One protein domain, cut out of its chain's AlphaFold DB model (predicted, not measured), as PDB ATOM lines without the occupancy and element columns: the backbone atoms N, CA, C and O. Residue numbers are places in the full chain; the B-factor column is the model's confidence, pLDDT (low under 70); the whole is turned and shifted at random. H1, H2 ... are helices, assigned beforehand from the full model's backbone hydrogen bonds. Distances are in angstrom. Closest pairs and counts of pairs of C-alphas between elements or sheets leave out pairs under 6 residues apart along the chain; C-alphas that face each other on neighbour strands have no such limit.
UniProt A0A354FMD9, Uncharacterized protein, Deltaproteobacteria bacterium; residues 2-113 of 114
ATOM      1  N   LEU A   2     186.514 127.935 214.316       68.06
ATOM      2  CA  LEU A   2     186.971 126.975 215.333       68.06
ATOM      3  C   LEU A   2     187.103 125.544 214.795       68.06
ATOM      4  O   LEU A   2     188.149 124.945 214.975       68.06
ATOM      5  N   GLU A   3     186.139 125.064 214.005       69.00
ATOM      6  CA  GLU A   3     186.274 123.774 213.298       69.00
ATOM      7  C   GLU A   3     187.454 123.745 212.321       69.00
ATOM      8  O   GLU A   3     188.201 122.778 212.240       69.00
ATOM      9  N   HIS A   4     187.693 124.856 211.619       68.31
ATOM     10  CA  HIS A   4     188.855 124.977 210.741       68.31
ATOM     11  C   HIS A   4     190.170 124.936 211.539       68.31
ATOM     12  O   HIS A   4     191.154 124.372 211.076       68.31
ATOM     13  N   LEU A   5     190.191 125.502 212.744       68.94
ATOM     14  CA  LEU A   5     191.343 125.479 213.641       68.94
ATOM     15  C   LEU A   5     191.561 124.096 214.249       68.94
ATOM     16  O   LEU A   5     192.682 123.607 214.210       68.94
ATOM     17  N   LYS A   6     190.499 123.441 214.725       77.00
ATOM     18  CA  LYS A   6     190.506 122.052 215.192       77.00
ATOM     19  C   LYS A   6     191.083 121.131 214.119       77.00
ATOM     20  O   LYS A   6     192.041 120.410 214.377       77.00
ATOM     21  N   TYR A   7     190.583 121.260 212.890       75.19
ATOM     22  CA  TYR A   7     191.088 120.549 211.720       75.19
ATOM     23  C   TYR A   7     192.581 120.807 211.478       75.19
ATOM     24  O   TYR A   7     193.370 119.878 211.333       75.19
ATOM     25  N   ARG A   8     193.002 122.076 211.488       74.31
ATOM     26  CA  ARG A   8     194.406 122.466 211.285       74.31
ATOM     27  C   ARG A   8     195.335 121.962 212.390       74.31
ATOM     28  O   ARG A   8     196.469 121.610 212.079       74.31
ATOM     29  N   VAL A   9     194.880 121.934 213.642       73.88
ATOM     30  CA  VAL A   9     195.652 121.414 214.777       73.88
ATOM     31  C   VAL A   9     195.758 119.892 214.702       73.88
ATOM     32  O   VAL A   9     196.862 119.375 214.849       73.88
ATOM     33  N   GLY A  10     194.667 119.186 214.388       77.38
ATOM     34  CA  GLY A  10     194.700 117.739 214.152       77.38
ATOM     35  C   GLY A  10     195.724 117.367 213.081       77.38
ATOM     36  O   GLY A  10     196.650 116.606 213.350       77.38
ATOM     37  N   LEU A  11     195.667 118.025 211.916       79.81
ATOM     38  CA  LEU A  11     196.645 117.816 210.843       79.81
ATOM     39  C   LEU A  11     198.093 118.114 211.260       79.81
ATOM     40  O   LEU A  11     198.999 117.402 210.839       79.81
ATOM     41  N   TYR A  12     198.322 119.154 212.068       77.31
ATOM     42  CA  TYR A  12     199.665 119.509 212.538       77.31
ATOM     43  C   TYR A  12     200.290 118.409 213.411       77.31
ATOM     44  O   TYR A  12     201.492 118.173 213.320       77.31
ATOM     45  N   TYR A  13     199.480 117.721 214.220       77.00
ATOM     46  CA  TYR A  13     199.930 116.641 215.105       77.00
ATOM     47  C   TYR A  13     199.743 115.232 214.518       77.00
ATOM     48  O   TYR A  13     200.055 114.254 215.190       77.00
ATOM     49  N   GLY A  14     199.248 115.108 213.282       80.56
ATOM     50  CA  GLY A  14     198.955 113.808 212.667       80.56
ATOM     51  C   GLY A  14     197.760 113.076 213.292       80.56
ATOM     52  O   GLY A  14     197.695 111.855 213.220       80.56
ATOM     53  N   ILE A  15     196.832 113.812 213.907       84.31
ATOM     54  CA  ILE A  15     195.631 113.293 214.570       84.31
ATOM     55  C   ILE A  15     194.429 113.483 213.639       84.31
ATOM     56  O   ILE A  15     194.257 114.563 213.067       84.31
ATOM     57  N   ASP A  16     193.572 112.464 213.518       85.25
ATOM     58  CA  ASP A  16     192.269 112.611 212.862       85.25
ATOM     59  C   ASP A  16     191.431 113.664 213.618       85.25
ATOM     60  O   ASP A  16     191.111 113.453 214.793       85.25
ATOM     61  N   PRO A  17     191.061 114.798 212.991       79.06
ATOM     62  CA  PRO A  17     190.297 115.854 213.646       79.06
ATOM     63  C   PRO A  17     188.977 115.396 214.275       79.06
ATOM     64  O   PRO A  17     188.516 116.038 215.220       79.06
ATOM     65  N   GLU A  18     188.381 114.303 213.798       83.94
ATOM     66  CA  GLU A  18     187.156 113.742 214.383       83.94
ATOM     67  C   GLU A  18     187.403 113.079 215.750       83.94
ATOM     68  O   GLU A  18     186.503 113.016 216.585       83.94
ATOM     69  N   THR A  19     188.641 112.654 216.030       84.50
ATOM     70  CA  THR A  19     189.037 112.061 217.323       84.50
ATOM     71  C   THR A  19     189.317 113.106 218.405       84.50
ATOM     72  O   THR A  19     189.355 112.786 219.595       84.50
ATOM     73  N   LEU A  20     189.464 114.378 218.019       81.25
ATOM     74  CA  LEU A  20     189.549 115.493 218.956       81.25
ATOM     75  C   LEU A  20     188.148 115.741 219.542       81.25
ATOM     76  O   LEU A  20     187.258 116.275 218.876       81.25
ATOM     77  N   GLY A  21     187.953 115.309 220.787       82.88
ATOM     78  CA  GLY A  21     186.662 115.339 221.474       82.88
ATOM     79  C   GLY A  21     186.159 116.738 221.852       82.88
ATOM     80  O   GLY A  21     186.816 117.759 221.649       82.88
ATOM     81  N   GLU A  22     184.973 116.781 222.459       83.75
ATOM     82  CA  GLU A  22     184.298 118.022 222.865       83.75
ATOM     83  C   GLU A  22     185.108 118.851 223.878       83.75
ATOM     84  O   GLU A  22     185.118 120.083 223.814       83.75
ATOM     85  N   GLU A  23     185.855 118.191 224.767       81.81
ATOM     86  CA  GLU A  23     186.748 118.854 225.724       81.81
ATOM     87  C   GLU A  23     187.864 119.636 225.013       81.81
ATOM     88  O   GLU A  23     188.159 120.774 225.381       81.81
ATOM     89  N   PHE A  24     188.417 119.082 223.928       83.56
ATOM     90  CA  PHE A  24     189.398 119.773 223.097       83.56
ATOM     91  C   PHE A  24     188.777 120.979 222.396       83.56
ATOM     92  O   PHE A  24     189.355 122.063 222.420       83.56
ATOM     93  N   SER A  25     187.588 120.825 221.805       81.12
ATOM     94  CA  SER A  25     186.870 121.943 221.177       81.12
ATOM     95  C   SER A  25     186.575 123.061 222.178       81.12
ATOM     96  O   SER A  25     186.728 124.235 221.850       81.12
ATOM     97  N   THR A  26     186.211 122.711 223.412       83.62
ATOM     98  CA  THR A  26     185.941 123.673 224.488       83.62
ATOM     99  C   THR A  26     187.211 124.404 224.914       83.62
ATOM    100  O   THR A  26     187.229 125.635 224.955       83.62
ATOM    101  N   ALA A  27     188.306 123.679 225.148       83.00
ATOM    102  CA  ALA A  27     189.591 124.287 225.478       83.00
ATOM    103  C   ALA A  27     190.116 125.169 224.330       83.00
ATOM    104  O   ALA A  27     190.621 126.266 224.564       83.00
ATOM    105  N   LEU A  28     189.916 124.745 223.077       80.62
ATOM    106  CA  LEU A  28     190.225 125.534 221.888       80.62
ATOM    107  C   LEU A  28     189.417 126.837 221.878       80.62
ATOM    108  O   LEU A  28     189.995 127.906 221.709       80.62
ATOM    109  N   ILE A  29     188.102 126.780 222.115       80.62
ATOM    110  CA  ILE A  29     187.238 127.965 222.226       80.62
ATOM    111  C   ILE A  29     187.745 128.913 223.312       80.62
ATOM    112  O   ILE A  29     187.825 130.114 223.075       80.62
ATOM    113  N   GLU A  30     188.097 128.399 224.486       82.69
ATOM    114  CA  GLU A  30     188.560 129.219 225.604       82.69
ATOM    115  C   GLU A  30     189.906 129.891 225.326       82.69
ATOM    116  O   GLU A  30     190.043 131.093 225.568       82.69
ATOM    117  N   VAL A  31     190.873 129.159 224.766       80.56
ATOM    118  CA  VAL A  31     192.172 129.711 224.355       80.56
ATOM    119  C   VAL A  31     191.980 130.781 223.284       80.56
ATOM    120  O   VAL A  31     192.493 131.893 223.416       80.56
ATOM    121  N   PHE A  32     191.181 130.487 222.255       76.44
ATOM    122  CA  PHE A  32     190.890 131.446 221.193       76.44
ATOM    123  C   PHE A  32     190.164 132.678 221.719       76.44
ATOM    124  O   PHE A  32     190.544 133.796 221.383       76.44
ATOM    125  N   ASN A  33     189.164 132.506 222.581       76.62
ATOM    126  CA  ASN A  33     188.447 133.615 223.192       76.62
ATOM    127  C   ASN A  33     189.382 134.462 224.054       76.62
ATOM    128  O   ASN A  33     189.352 135.684 223.951       76.62
ATOM    129  N   LYS A  34     190.238 133.852 224.874       78.88
ATOM    130  CA  LYS A  34     191.164 134.589 225.737       78.88
ATOM    131  C   LYS A  34     192.163 135.412 224.927       78.88
ATOM    132  O   LYS A  34     192.350 136.589 225.230       78.88
ATOM    133  N   GLU A  35     192.753 134.835 223.885       77.75
ATOM    134  CA  GLU A  35     193.735 135.539 223.058       77.75
ATOM    135  C   GLU A  35     193.077 136.598 222.159       77.75
ATOM    136  O   GLU A  35     193.522 137.747 222.135       77.75
ATOM    137  N   ILE A  36     191.969 136.262 221.486       75.00
ATOM    138  CA  ILE A  36     191.260 137.182 220.581       75.00
ATOM    139  C   ILE A  36     190.563 138.295 221.363       75.00
ATOM    140  O   ILE A  36     190.772 139.469 221.059       75.00
ATOM    141  N   PHE A  37     189.752 137.974 222.377       75.12
ATOM    142  CA  PHE A  37     189.091 139.012 223.174       75.12
ATOM    143  C   PHE A  37     190.080 139.763 224.059       75.12
ATOM    144  O   PHE A  37     189.868 140.945 224.312       75.12
ATOM    145  N   GLY A  38     191.176 139.136 224.493       79.75
ATOM    146  CA  GLY A  38     192.251 139.824 225.206       79.75
ATOM    147  C   GLY A  38     192.989 140.834 224.323       79.75
ATOM    148  O   GLY A  38     193.278 141.946 224.767       79.75
ATOM    149  N   ALA A  39     193.282 140.489 223.066       78.56
ATOM    150  CA  ALA A  39     193.832 141.432 222.090       78.56
ATOM    151  C   ALA A  39     192.823 142.536 221.745       78.56
ATOM    152  O   ALA A  39     193.167 143.717 221.768       78.56
ATOM    153  N   PHE A  40     191.562 142.168 221.510       80.25
ATOM    154  CA  PHE A  40     190.498 143.126 221.227       80.25
ATOM    155  C   PHE A  40     190.302 144.128 222.354       80.25
ATOM    156  O   PHE A  40     190.256 145.326 222.098       80.25
ATOM    157  N   ARG A  41     190.200 143.642 223.597       84.38
ATOM    158  CA  ARG A  41     189.976 144.473 224.777       84.38
ATOM    159  C   ARG A  41     191.080 145.510 224.912       84.38
ATOM    160  O   ARG A  41     190.759 146.686 224.973       84.38
ATOM    161  N   ARG A  42     192.347 145.087 224.848       85.56
ATOM    162  CA  ARG A  42     193.495 146.007 224.874       85.56
ATOM    163  C   ARG A  42     193.402 147.057 223.769       85.56
ATOM    164  O   ARG A  42     193.572 148.241 224.018       85.56
ATOM    165  N   LYS A  43     193.036 146.645 222.554       85.19
ATOM    166  CA  LYS A  43     192.908 147.573 221.425       85.19
ATOM    167  C   LYS A  43     191.744 148.549 221.569       85.19
ATOM    168  O   LYS A  43     191.840 149.674 221.100       85.19
ATOM    169  N   VAL A  44     190.645 148.131 222.188       86.44
ATOM    170  CA  VAL A  44     189.517 149.007 222.525       86.44
ATOM    171  C   VAL A  44     189.887 149.959 223.657       86.44
ATOM    172  O   VAL A  44     189.497 151.118 223.603       86.44
ATOM    173  N   GLU A  45     190.630 149.500 224.661       89.75
ATOM    174  CA  GLU A  45     191.160 150.357 225.727       89.75
ATOM    175  C   GLU A  45     192.070 151.447 225.136       89.75
ATOM    176  O   GLU A  45     191.900 152.622 225.458       89.75
ATOM    177  N   ASP A  46     192.941 151.084 224.190       90.94
ATOM    178  CA  ASP A  46     193.808 152.025 223.468       90.94
ATOM    179  C   ASP A  46     193.035 152.913 222.472       90.94
ATOM    180  O   ASP A  46     193.390 154.069 222.232       90.94
ATOM    181  N   GLN A  47     191.983 152.375 221.846       92.44
ATOM    182  CA  GLN A  47     191.186 153.039 220.809       92.44
ATOM    183  C   GLN A  47     189.677 152.832 221.040       92.44
ATOM    184  O   GLN A  47     189.037 152.072 220.307       92.44
ATOM    185  N   PRO A  48     189.047 153.555 221.989       89.62
ATOM    186  CA  PRO A  48     187.637 153.332 222.341       89.62
ATOM    187  C   PRO A  48     186.652 153.548 221.183       89.62
ATOM    188  O   PRO A  48     185.599 152.914 221.112       89.62
ATOM    189  N   TRP A  49     187.014 154.407 220.222       90.75
ATOM    190  CA  TRP A  49     186.222 154.664 219.015       90.75
ATOM    191  C   TRP A  49     186.068 153.425 218.116       90.75
ATOM    192  O   TRP A  49     185.141 153.366 217.303       90.75
ATOM    193  N   LEU A  50     186.938 152.422 218.273       89.12
ATOM    194  CA  LEU A  50     186.933 151.198 217.480       89.12
ATOM    195  C   LEU A  50     185.620 150.420 217.629       89.12
ATOM    196  O   LEU A  50     185.117 149.907 216.633       89.12
ATOM    197  N   ILE A  51     185.022 150.380 218.828       86.88
ATOM    198  CA  ILE A  51     183.722 149.717 219.041       86.88
ATOM    199  C   ILE A  51     182.647 150.353 218.159       86.88
ATOM    200  O   ILE A  51     181.926 149.648 217.454       86.88
ATOM    201  N   PHE A  52     182.567 151.684 218.154       89.81
ATOM    202  CA  PHE A  52     181.574 152.408 217.363       89.81
ATOM    203  C   PHE A  52     181.800 152.220 215.862       89.81
ATOM    204  O   PHE A  52     180.847 152.015 215.112       89.81
ATOM    205  N   PHE A  53     183.061 152.238 215.424       90.50
ATOM    206  CA  PHE A  53     183.416 151.979 214.032       90.50
ATOM    207  C   PHE A  53     183.000 150.571 213.582       90.50
ATOM    208  O   PHE A  53     182.374 150.421 212.530       90.50
ATOM    209  N   LEU A  54     183.311 149.546 214.382       87.25
ATOM    210  CA  LEU A  54     182.971 148.157 214.074       87.25
ATOM    211  C   LEU A  54     181.458 147.937 214.070       87.25
ATOM    212  O   LEU A  54     180.941 147.366 213.113       87.25
ATOM    213  N   ALA A  55     180.748 148.442 215.081       86.38
ATOM    214  CA  ALA A  55     179.293 148.349 215.157       86.38
ATOM    215  C   ALA A  55     178.626 148.989 213.931       86.38
ATOM    216  O   ALA A  55     177.770 148.371 213.300       86.38
ATOM    217  N   ARG A  56     179.073 150.188 213.528       90.31
ATOM    218  CA  ARG A  56     178.546 150.859 212.334       90.31
ATOM    219  C   ARG A  56     178.787 150.036 211.068       90.31
ATOM    220  O   ARG A  56     177.872 149.864 210.272       90.31
ATOM    221  N   ARG A  57     179.992 149.479 210.897       87.50
ATOM    222  CA  ARG A  57     180.327 148.629 209.741       87.50
ATOM    223  C   ARG A  57     179.520 147.337 209.688       87.50
ATOM    224  O   ARG A  57     179.184 146.910 208.588       87.50
ATOM    225  N   ILE A  58     179.227 146.724 210.835       85.81
ATOM    226  CA  ILE A  58     178.368 145.535 210.914       85.81
ATOM    227  C   ILE A  58     176.960 145.889 210.439       85.81
ATOM    228  O   ILE A  58     176.483 145.267 209.497       85.81
ATOM    229  N   VAL A  59     176.353 146.948 210.983       86.19
ATOM    230  CA  VAL A  59     175.011 147.396 210.575       86.19
ATOM    231  C   VAL A  59     174.963 147.736 209.080       86.19
ATOM    232  O   VAL A  59     174.101 147.235 208.369       86.19
ATOM    233  N   GLU A  60     175.924 148.510 208.564       87.69
ATOM    234  CA  GLU A  60     176.005 148.855 207.132       87.69
ATOM    235  C   GLU A  60     176.045 147.613 206.221       87.69
ATOM    236  O   GLU A  60     175.475 147.606 205.130       87.69
ATOM    237  N   VAL A  61     176.758 146.568 206.645       83.38
ATOM    238  CA  VAL A  61     176.939 145.341 205.865       83.38
ATOM    239  C   VAL A  61     175.764 144.386 206.024       83.38
ATOM    240  O   VAL A  61     175.400 143.725 205.056       83.38
ATOM    241  N   GLU A  62     175.172 144.276 207.206       81.00
ATOM    242  CA  GLU A  62     174.056 143.362 207.454       81.00
ATOM    243  C   GLU A  62     172.733 143.920 206.917       81.00
ATOM    244  O   GLU A  62     171.932 143.162 206.384       81.00
ATOM    245  N   SER A  63     172.537 145.242 206.940       84.19
ATOM    246  CA  SER A  63     171.319 145.906 206.444       84.19
ATOM    247  C   SER A  63     171.292 146.153 204.930       84.19
ATOM    248  O   SER A  63     170.427 146.868 204.436       84.19
ATOM    249  N   SER A  64     172.252 145.621 204.176       81.25
ATOM    250  CA  SER A  64     172.350 145.861 202.736       81.25
ATOM    251  C   SER A  64     171.636 144.779 201.913       81.25
ATOM    252  O   SER A  64     171.978 143.601 202.033       81.25
ATOM    253  N   ASP A  65     170.772 145.202 200.982       77.69
ATOM    254  CA  ASP A  65     169.986 144.361 200.051       77.69
ATOM    255  C   ASP A  65     170.818 143.707 198.919       77.69
ATOM    256  O   ASP A  65     170.492 143.786 197.735       77.69
ATOM    257  N   SER A  66     171.943 143.075 199.255       77.00
ATOM    258  CA  SER A  66     172.767 142.344 198.281       77.00
ATOM    259  C   SER A  66     172.249 140.925 198.055       77.00
ATOM    260  O   SER A  66     171.832 140.280 199.017       77.00
ATOM    261  N   PRO A  67     172.387 140.387 196.830       76.88
ATOM    262  CA  PRO A  67     171.986 139.020 196.504       76.88
ATOM    263  C   PRO A  67     172.769 137.923 197.250       76.88
ATOM    264  O   PRO A  67     172.280 136.803 197.340       76.88
ATOM    265  N   ASP A  68     173.955 138.220 197.798       83.88
ATOM    266  CA  ASP A  68     174.744 137.272 198.609       83.88
ATOM    267  C   ASP A  68     175.143 137.891 199.966       83.88
ATOM    268  O   ASP A  68     176.256 138.415 200.135       83.88
ATOM    269  N   PRO A  69     174.220 137.899 200.944       78.94
ATOM    270  CA  PRO A  69     174.472 138.479 202.258       78.94
ATOM    271  C   PRO A  69     175.513 137.669 203.042       78.94
ATOM    272  O   PRO A  69     176.381 138.251 203.695       78.94
ATOM    273  N   GLN A  70     175.492 136.338 202.927       76.69
ATOM    274  CA  GLN A  70     176.335 135.452 203.730       76.69
ATOM    275  C   GLN A  70     177.818 135.609 203.387       76.69
ATOM    276  O   GLN A  70     178.656 135.747 204.280       76.69
ATOM    277  N   GLN A  71     178.167 135.630 202.098       79.75
ATOM    278  CA  GLN A  71     179.560 135.788 201.690       79.75
ATOM    279  C   GLN A  71     180.124 137.143 202.131       79.75
ATOM    280  O   GLN A  71     181.274 137.232 202.569       79.75
ATOM    281  N   ARG A  72     179.326 138.207 202.050       82.44
ATOM    282  CA  ARG A  72     179.745 139.549 202.464       82.44
ATOM    283  C   ARG A  72     179.949 139.643 203.972       82.44
ATOM    284  O   ARG A  72     180.969 140.180 204.404       82.44
ATOM    285  N   ILE A  73     179.015 139.102 204.751       78.12
ATOM    286  CA  ILE A  73     179.125 139.011 206.209       78.12
ATOM    287  C   ILE A  73     180.410 138.256 206.583       78.12
ATOM    288  O   ILE A  73     181.223 138.758 207.359       78.12
ATOM    289  N   ASN A  74     180.678 137.121 205.929       75.62
ATOM    290  CA  ASN A  74     181.906 136.352 206.137       75.62
ATOM    291  C   ASN A  74     183.175 137.167 205.819       75.62
ATOM    292  O   ASN A  74     184.139 137.132 206.587       75.62
ATOM    293  N   ARG A  75     183.186 137.940 204.722       81.31
ATOM    294  CA  ARG A  75     184.317 138.825 204.376       81.31
ATOM    295  C   ARG A  75     184.509 139.948 205.394       81.31
ATOM    296  O   ARG A  75     185.654 140.279 205.705       81.31
ATOM    297  N   LEU A  76     183.424 140.538 205.905       83.62
ATOM    298  CA  LEU A  76     183.503 141.570 206.937       83.62
ATOM    299  C   LEU A  76     184.154 141.004 208.196       83.62
ATOM    300  O   LEU A  76     185.158 141.556 208.643       83.62
ATOM    301  N   TYR A  77     183.627 139.900 208.729       76.75
ATOM    302  CA  TYR A  77     184.173 139.290 209.938       76.75
ATOM    303  C   TYR A  77     185.643 138.919 209.755       76.75
ATOM    304  O   TYR A  77     186.463 139.288 210.592       76.75
ATOM    305  N   LEU A  78     186.014 138.309 208.623       77.62
ATOM    306  CA  LEU A  78     187.416 138.014 208.316       77.62
ATOM    307  C   LEU A  78     188.290 139.279 208.324       77.62
ATOM    308  O   LEU A  78     189.353 139.294 208.939       77.62
ATOM    309  N   SER A  79     187.829 140.370 207.702       82.31
ATOM    310  CA  SER A  79     188.552 141.647 207.725       82.31
ATOM    311  C   SER A  79     188.680 142.218 209.139       82.31
ATOM    312  O   SER A  79     189.717 142.806 209.447       82.31
ATOM    313  N   ILE A  80     187.654 142.086 209.985       82.31
ATOM    314  CA  ILE A  80     187.697 142.544 211.378       82.31
ATOM    315  C   ILE A  80     188.735 141.734 212.158       82.31
ATOM    316  O   ILE A  80     189.604 142.325 212.805       82.31
ATOM    317  N   PHE A  81     188.714 140.405 212.021       75.75
ATOM    318  CA  PHE A  81     189.693 139.518 212.646       75.75
ATOM    319  C   PHE A  81     191.128 139.874 212.251       75.75
ATOM    320  O   PHE A  81     191.986 140.056 213.115       75.75
ATOM    321  N   CYS A  82     191.393 140.057 210.956       75.25
ATOM    322  CA  CYS A  82     192.743 140.343 210.480       75.25
ATOM    323  C   CYS A  82     193.252 141.739 210.880       75.25
ATOM    324  O   CYS A  82     194.405 141.863 211.291       75.25
ATOM    325  N   LYS A  83     192.421 142.786 210.753       79.25
ATOM    326  CA  LYS A  83     192.855 144.187 210.927       79.25
ATOM    327  C   LYS A  83     192.792 144.668 212.373       79.25
ATOM    328  O   LYS A  83     193.631 145.459 212.805       79.25
ATOM    329  N   HIS A  84     191.793 144.217 213.121       76.69
ATOM    330  CA  HIS A  84     191.482 144.775 214.435       76.69
ATOM    331  C   HIS A  84     191.746 143.792 215.569       76.69
ATOM    332  O   HIS A  84     192.081 144.236 216.656       76.69
ATOM    333  N   LEU A  85     191.690 142.484 215.320       72.38
ATOM    334  CA  LEU A  85     191.841 141.476 216.374       72.38
ATOM    335  C   LEU A  85     193.210 140.793 216.388       72.38
ATOM    336  O   LEU A  85     193.397 139.818 217.102       72.38
ATOM    337  N   GLU A  86     194.161 141.295 215.595       69.31
ATOM    338  CA  GLU A  86     195.546 140.802 215.543       69.31
ATOM    339  C   GLU A  86     195.664 139.291 215.305       69.31
ATOM    340  O   GLU A  86     196.640 138.650 215.683       69.31
ATOM    341  N   TYR A  87     194.686 138.728 214.591       65.38
ATOM    342  CA  TYR A  87     194.594 137.298 214.292       65.38
ATOM    343  C   TYR A  87     195.787 136.755 213.476       65.38
ATOM    344  O   TYR A  87     195.954 135.550 213.321       65.38
ATOM    345  N   HIS A  88     196.643 137.635 212.952       61.88
ATOM    346  CA  HIS A  88     197.901 137.275 212.297       61.88
ATOM    347  C   HIS A  88     198.979 136.787 213.279       61.88
ATOM    348  O   HIS A  88     199.954 136.181 212.839       61.88
ATOM    349  N   ASN A  89     198.812 136.991 214.590       65.12
ATOM    350  CA  ASN A  89     199.755 136.518 215.602       65.12
ATOM    351  C   ASN A  89     199.500 135.043 215.964       65.12
ATOM    352  O   ASN A  89     199.181 134.689 217.101       65.12
ATOM    353  N   LEU A  90     199.612 134.179 214.952       62.25
ATOM    354  CA  LEU A  90     199.449 132.731 215.078       62.25
ATOM    355  C   LEU A  90     200.413 132.135 216.110       62.25
ATOM    356  O   LEU A  90     200.058 131.163 216.760       62.25
ATOM    357  N   GLU A  91     201.585 132.735 216.313       66.44
ATOM    358  CA  GLU A  91     202.555 132.305 217.325       66.44
ATOM    359  C   GLU A  91     202.003 132.415 218.749       66.44
ATOM    360  O   GLU A  91     202.155 131.480 219.531       66.44
ATOM    361  N   ARG A  92     201.297 133.504 219.082       71.38
ATOM    362  CA  ARG A  92     200.619 133.638 220.385       71.38
ATOM    363  C   ARG A  92     199.541 132.586 220.583       71.38
ATOM    364  O   ARG A  92     199.430 132.021 221.664       71.38
ATOM    365  N   ILE A  93     198.774 132.318 219.531       71.44
ATOM    366  CA  ILE A  93     197.737 131.290 219.550       71.44
ATOM    367  C   ILE A  93     198.388 129.920 219.765       71.44
ATOM    368  O   ILE A  93     197.997 129.207 220.678       71.44
ATOM    369  N   ILE A  94     199.423 129.574 218.997       72.19
ATOM    370  CA  ILE A  94     200.166 128.313 219.136       72.19
ATOM    371  C   ILE A  94     200.760 128.178 220.542       72.19
ATOM    372  O   ILE A  94     200.589 127.135 221.166       72.19
ATOM    373  N   ALA A  95     201.394 129.226 221.071       77.38
ATOM    374  CA  ALA A  95     201.952 129.224 222.422       77.38
ATOM    375  C   ALA A  95     200.866 129.010 223.489       77.38
ATOM    376  O   ALA A  95     201.049 128.212 224.408       77.38
ATOM    377  N   ALA A  96     199.708 129.664 223.344       78.94
ATOM    378  CA  ALA A  96     198.582 129.481 224.249       78.94
ATOM    379  C   ALA A  96     198.031 128.043 224.187       78.94
ATOM    380  O   ALA A  96     197.811 127.435 225.234       78.94
ATOM    381  N   LEU A  97     197.914 127.462 222.986       78.56
ATOM    382  CA  LEU A  97     197.512 126.062 222.784       78.56
ATOM    383  C   LEU A  97     198.520 125.068 223.382       78.56
ATOM    384  O   LEU A  97     198.123 124.048 223.940       78.56
ATOM    385  N   GLN A  98     199.820 125.359 223.281       80.25
ATOM    386  CA  GLN A  98     200.896 124.548 223.864       80.25
ATOM    387  C   GLN A  98     200.932 124.621 225.393       80.25
ATOM    388  O   GLN A  98     201.360 123.674 226.045       80.25
ATOM    389  N   SER A  99     200.473 125.734 225.964       83.88
ATOM    390  CA  SER A  99     200.428 125.937 227.412       83.88
ATOM    391  C   SER A  99     199.146 125.434 228.086       83.88
ATOM    392  O   SER A  99     199.134 125.321 229.310       83.88
ATOM    393  N   ASP A 100     198.075 125.145 227.332       86.25
ATOM    394  CA  ASP A 100     196.815 124.647 227.900       86.25
ATOM    395  C   ASP A 100     196.912 123.133 228.194       86.25
ATOM    396  O   ASP A 100     197.033 122.329 227.262       86.25
ATOM    397  N   PRO A 101     196.834 122.708 229.472       85.12
ATOM    398  CA  PRO A 101     197.016 121.309 229.842       85.12
ATOM    399  C   PRO A 101     195.950 120.382 229.263       85.12
ATOM    400  O   PRO A 101     196.251 119.229 228.988       85.12
ATOM    401  N   ARG A 102     194.713 120.855 229.061       86.12
ATOM    402  CA  ARG A 102     193.628 120.022 228.513       86.12
ATOM    403  C   ARG A 102     193.919 119.701 227.057       86.12
ATOM    404  O   ARG A 102     193.877 118.541 226.667       86.12
ATOM    405  N   ILE A 103     194.322 120.716 226.292       84.31
ATOM    406  CA  ILE A 103     194.724 120.562 224.891       84.31
ATOM    407  C   ILE A 103     195.906 119.598 224.780       84.31
ATOM    408  O   ILE A 103     195.850 118.655 223.991       84.31
ATOM    409  N   GLN A 104     196.948 119.787 225.595       86.56
ATOM    410  CA  GLN A 104     198.120 118.908 225.571       86.56
ATOM    411  C   GLN A 104     197.785 117.477 226.002       86.56
ATOM    412  O   GLN A 104     198.219 116.533 225.350       86.56
ATOM    413  N   ASN A 105     196.965 117.297 227.038       86.62
ATOM    414  CA  ASN A 105     196.555 115.972 227.500       86.62
ATOM    415  C   ASN A 105     195.723 115.233 226.448       86.62
ATOM    416  O   ASN A 105     195.938 114.037 226.247       86.62
ATOM    417  N   THR A 106     194.816 115.918 225.741       84.38
ATOM    418  CA  THR A 106     194.072 115.306 224.633       84.38
ATOM    419  C   THR A 106     195.003 114.930 223.483       84.38
ATOM    420  O   THR A 106     194.929 113.804 223.003       84.38
ATOM    421  N   ILE A 107     195.925 115.815 223.083       82.56
ATOM    422  CA  ILE A 107     196.914 115.523 222.032       82.56
ATOM    423  C   ILE A 107     197.757 114.298 222.408       82.56
ATOM    424  O   ILE A 107     197.868 113.370 221.613       82.56
ATOM    425  N   VAL A 108     198.312 114.259 223.624       84.19
ATOM    426  CA  VAL A 108     199.129 113.132 224.107       84.19
ATOM    427  C   VAL A 108     198.320 111.838 224.128       84.19
ATOM    428  O   VAL A 108     198.813 110.811 223.669       84.19
ATOM    429  N   SER A 109     197.073 111.888 224.602       83.31
ATOM    430  CA  SER A 109     196.197 110.712 224.663       83.31
ATOM    431  C   SER A 109     195.859 110.168 223.273       83.31
ATOM    432  O   SER A 109     195.837 108.956 223.092       83.31
ATOM    433  N   CYS A 110     195.639 111.037 222.284       80.12
ATOM    434  CA  CYS A 110     195.382 110.633 220.901       80.12
ATOM    435  C   CYS A 110     196.641 110.091 220.207       80.12
ATOM    436  O   CYS A 110     196.558 109.108 219.479       80.12
ATOM    437  N   VAL A 111     197.813 110.686 220.452       77.81
ATOM    438  CA  VAL A 111     199.088 110.227 219.869       77.81
ATOM    439  C   VAL A 111     199.532 108.883 220.456       77.81
ATOM    440  O   VAL A 111     200.106 108.077 219.738       77.81
ATOM    441  N   GLN A 112     199.251 108.609 221.734       68.50
ATOM    442  CA  GLN A 112     199.586 107.335 222.391       68.50
ATOM    443  C   GLN A 112     198.647 106.170 222.026       68.50
ATOM    444  O   GLN A 112     198.914 105.032 222.408       68.50
ATOM    445  N   GLN A 113     197.539 106.439 221.329       56.78
ATOM    446  CA  GLN A 113     196.599 105.422 220.836       56.78
ATOM    447  C   GLN A 113     196.954 104.902 219.428       56.78
ATOM    448  O   GLN A 113     196.243 104.046 218.892       56.78
TER     449      GLN A 113
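AT A GLANCE: This is residues 2 to 113 of the 114 residues of an uncharacterized protein of Deltaproteobacteria bacterium (UniProt A0A354FMD9). A long helix, H2, is the spine: H1, H5 and H6 pack on its first part, hairpin H3-H4 turns off at its end. The printed part has 112 residues with six named helices, all helix. It is flat and loose, radius of gyration of the C-alphas 16.9 A, spans 51 by 37 by 19 A.

HOW THE PARTS SIT: The hub H2, residues 22 to 46, touches H5, residues 90 to 99, closest C-alphas Val 31 and Ala 96, 6.4 A; H6, residues 101 to 111, Phe 24 and Ile 103, 5.7 A; and H1, residues 2 to 13, Ile 29 and Leu 2, 7.0 A. H3, residues 49 to 62, and H4, residues 69 to 84, form a hairpin at a shallow 16 degrees. Each helix's O i to N i+4 pairs are within hydrogen-bond range.

IN THESE COORDINATES: H2 spans 35.3 A from C-alpha 22 (184.298, 118.022, 222.865); H6 ends at C-alpha 111 (199.088, 110.227, 219.869).

THE WHOLE: Uncut, the printed part has pLDDT under 70 at residues 2 to 5, 86 to 91 and 112 to 113.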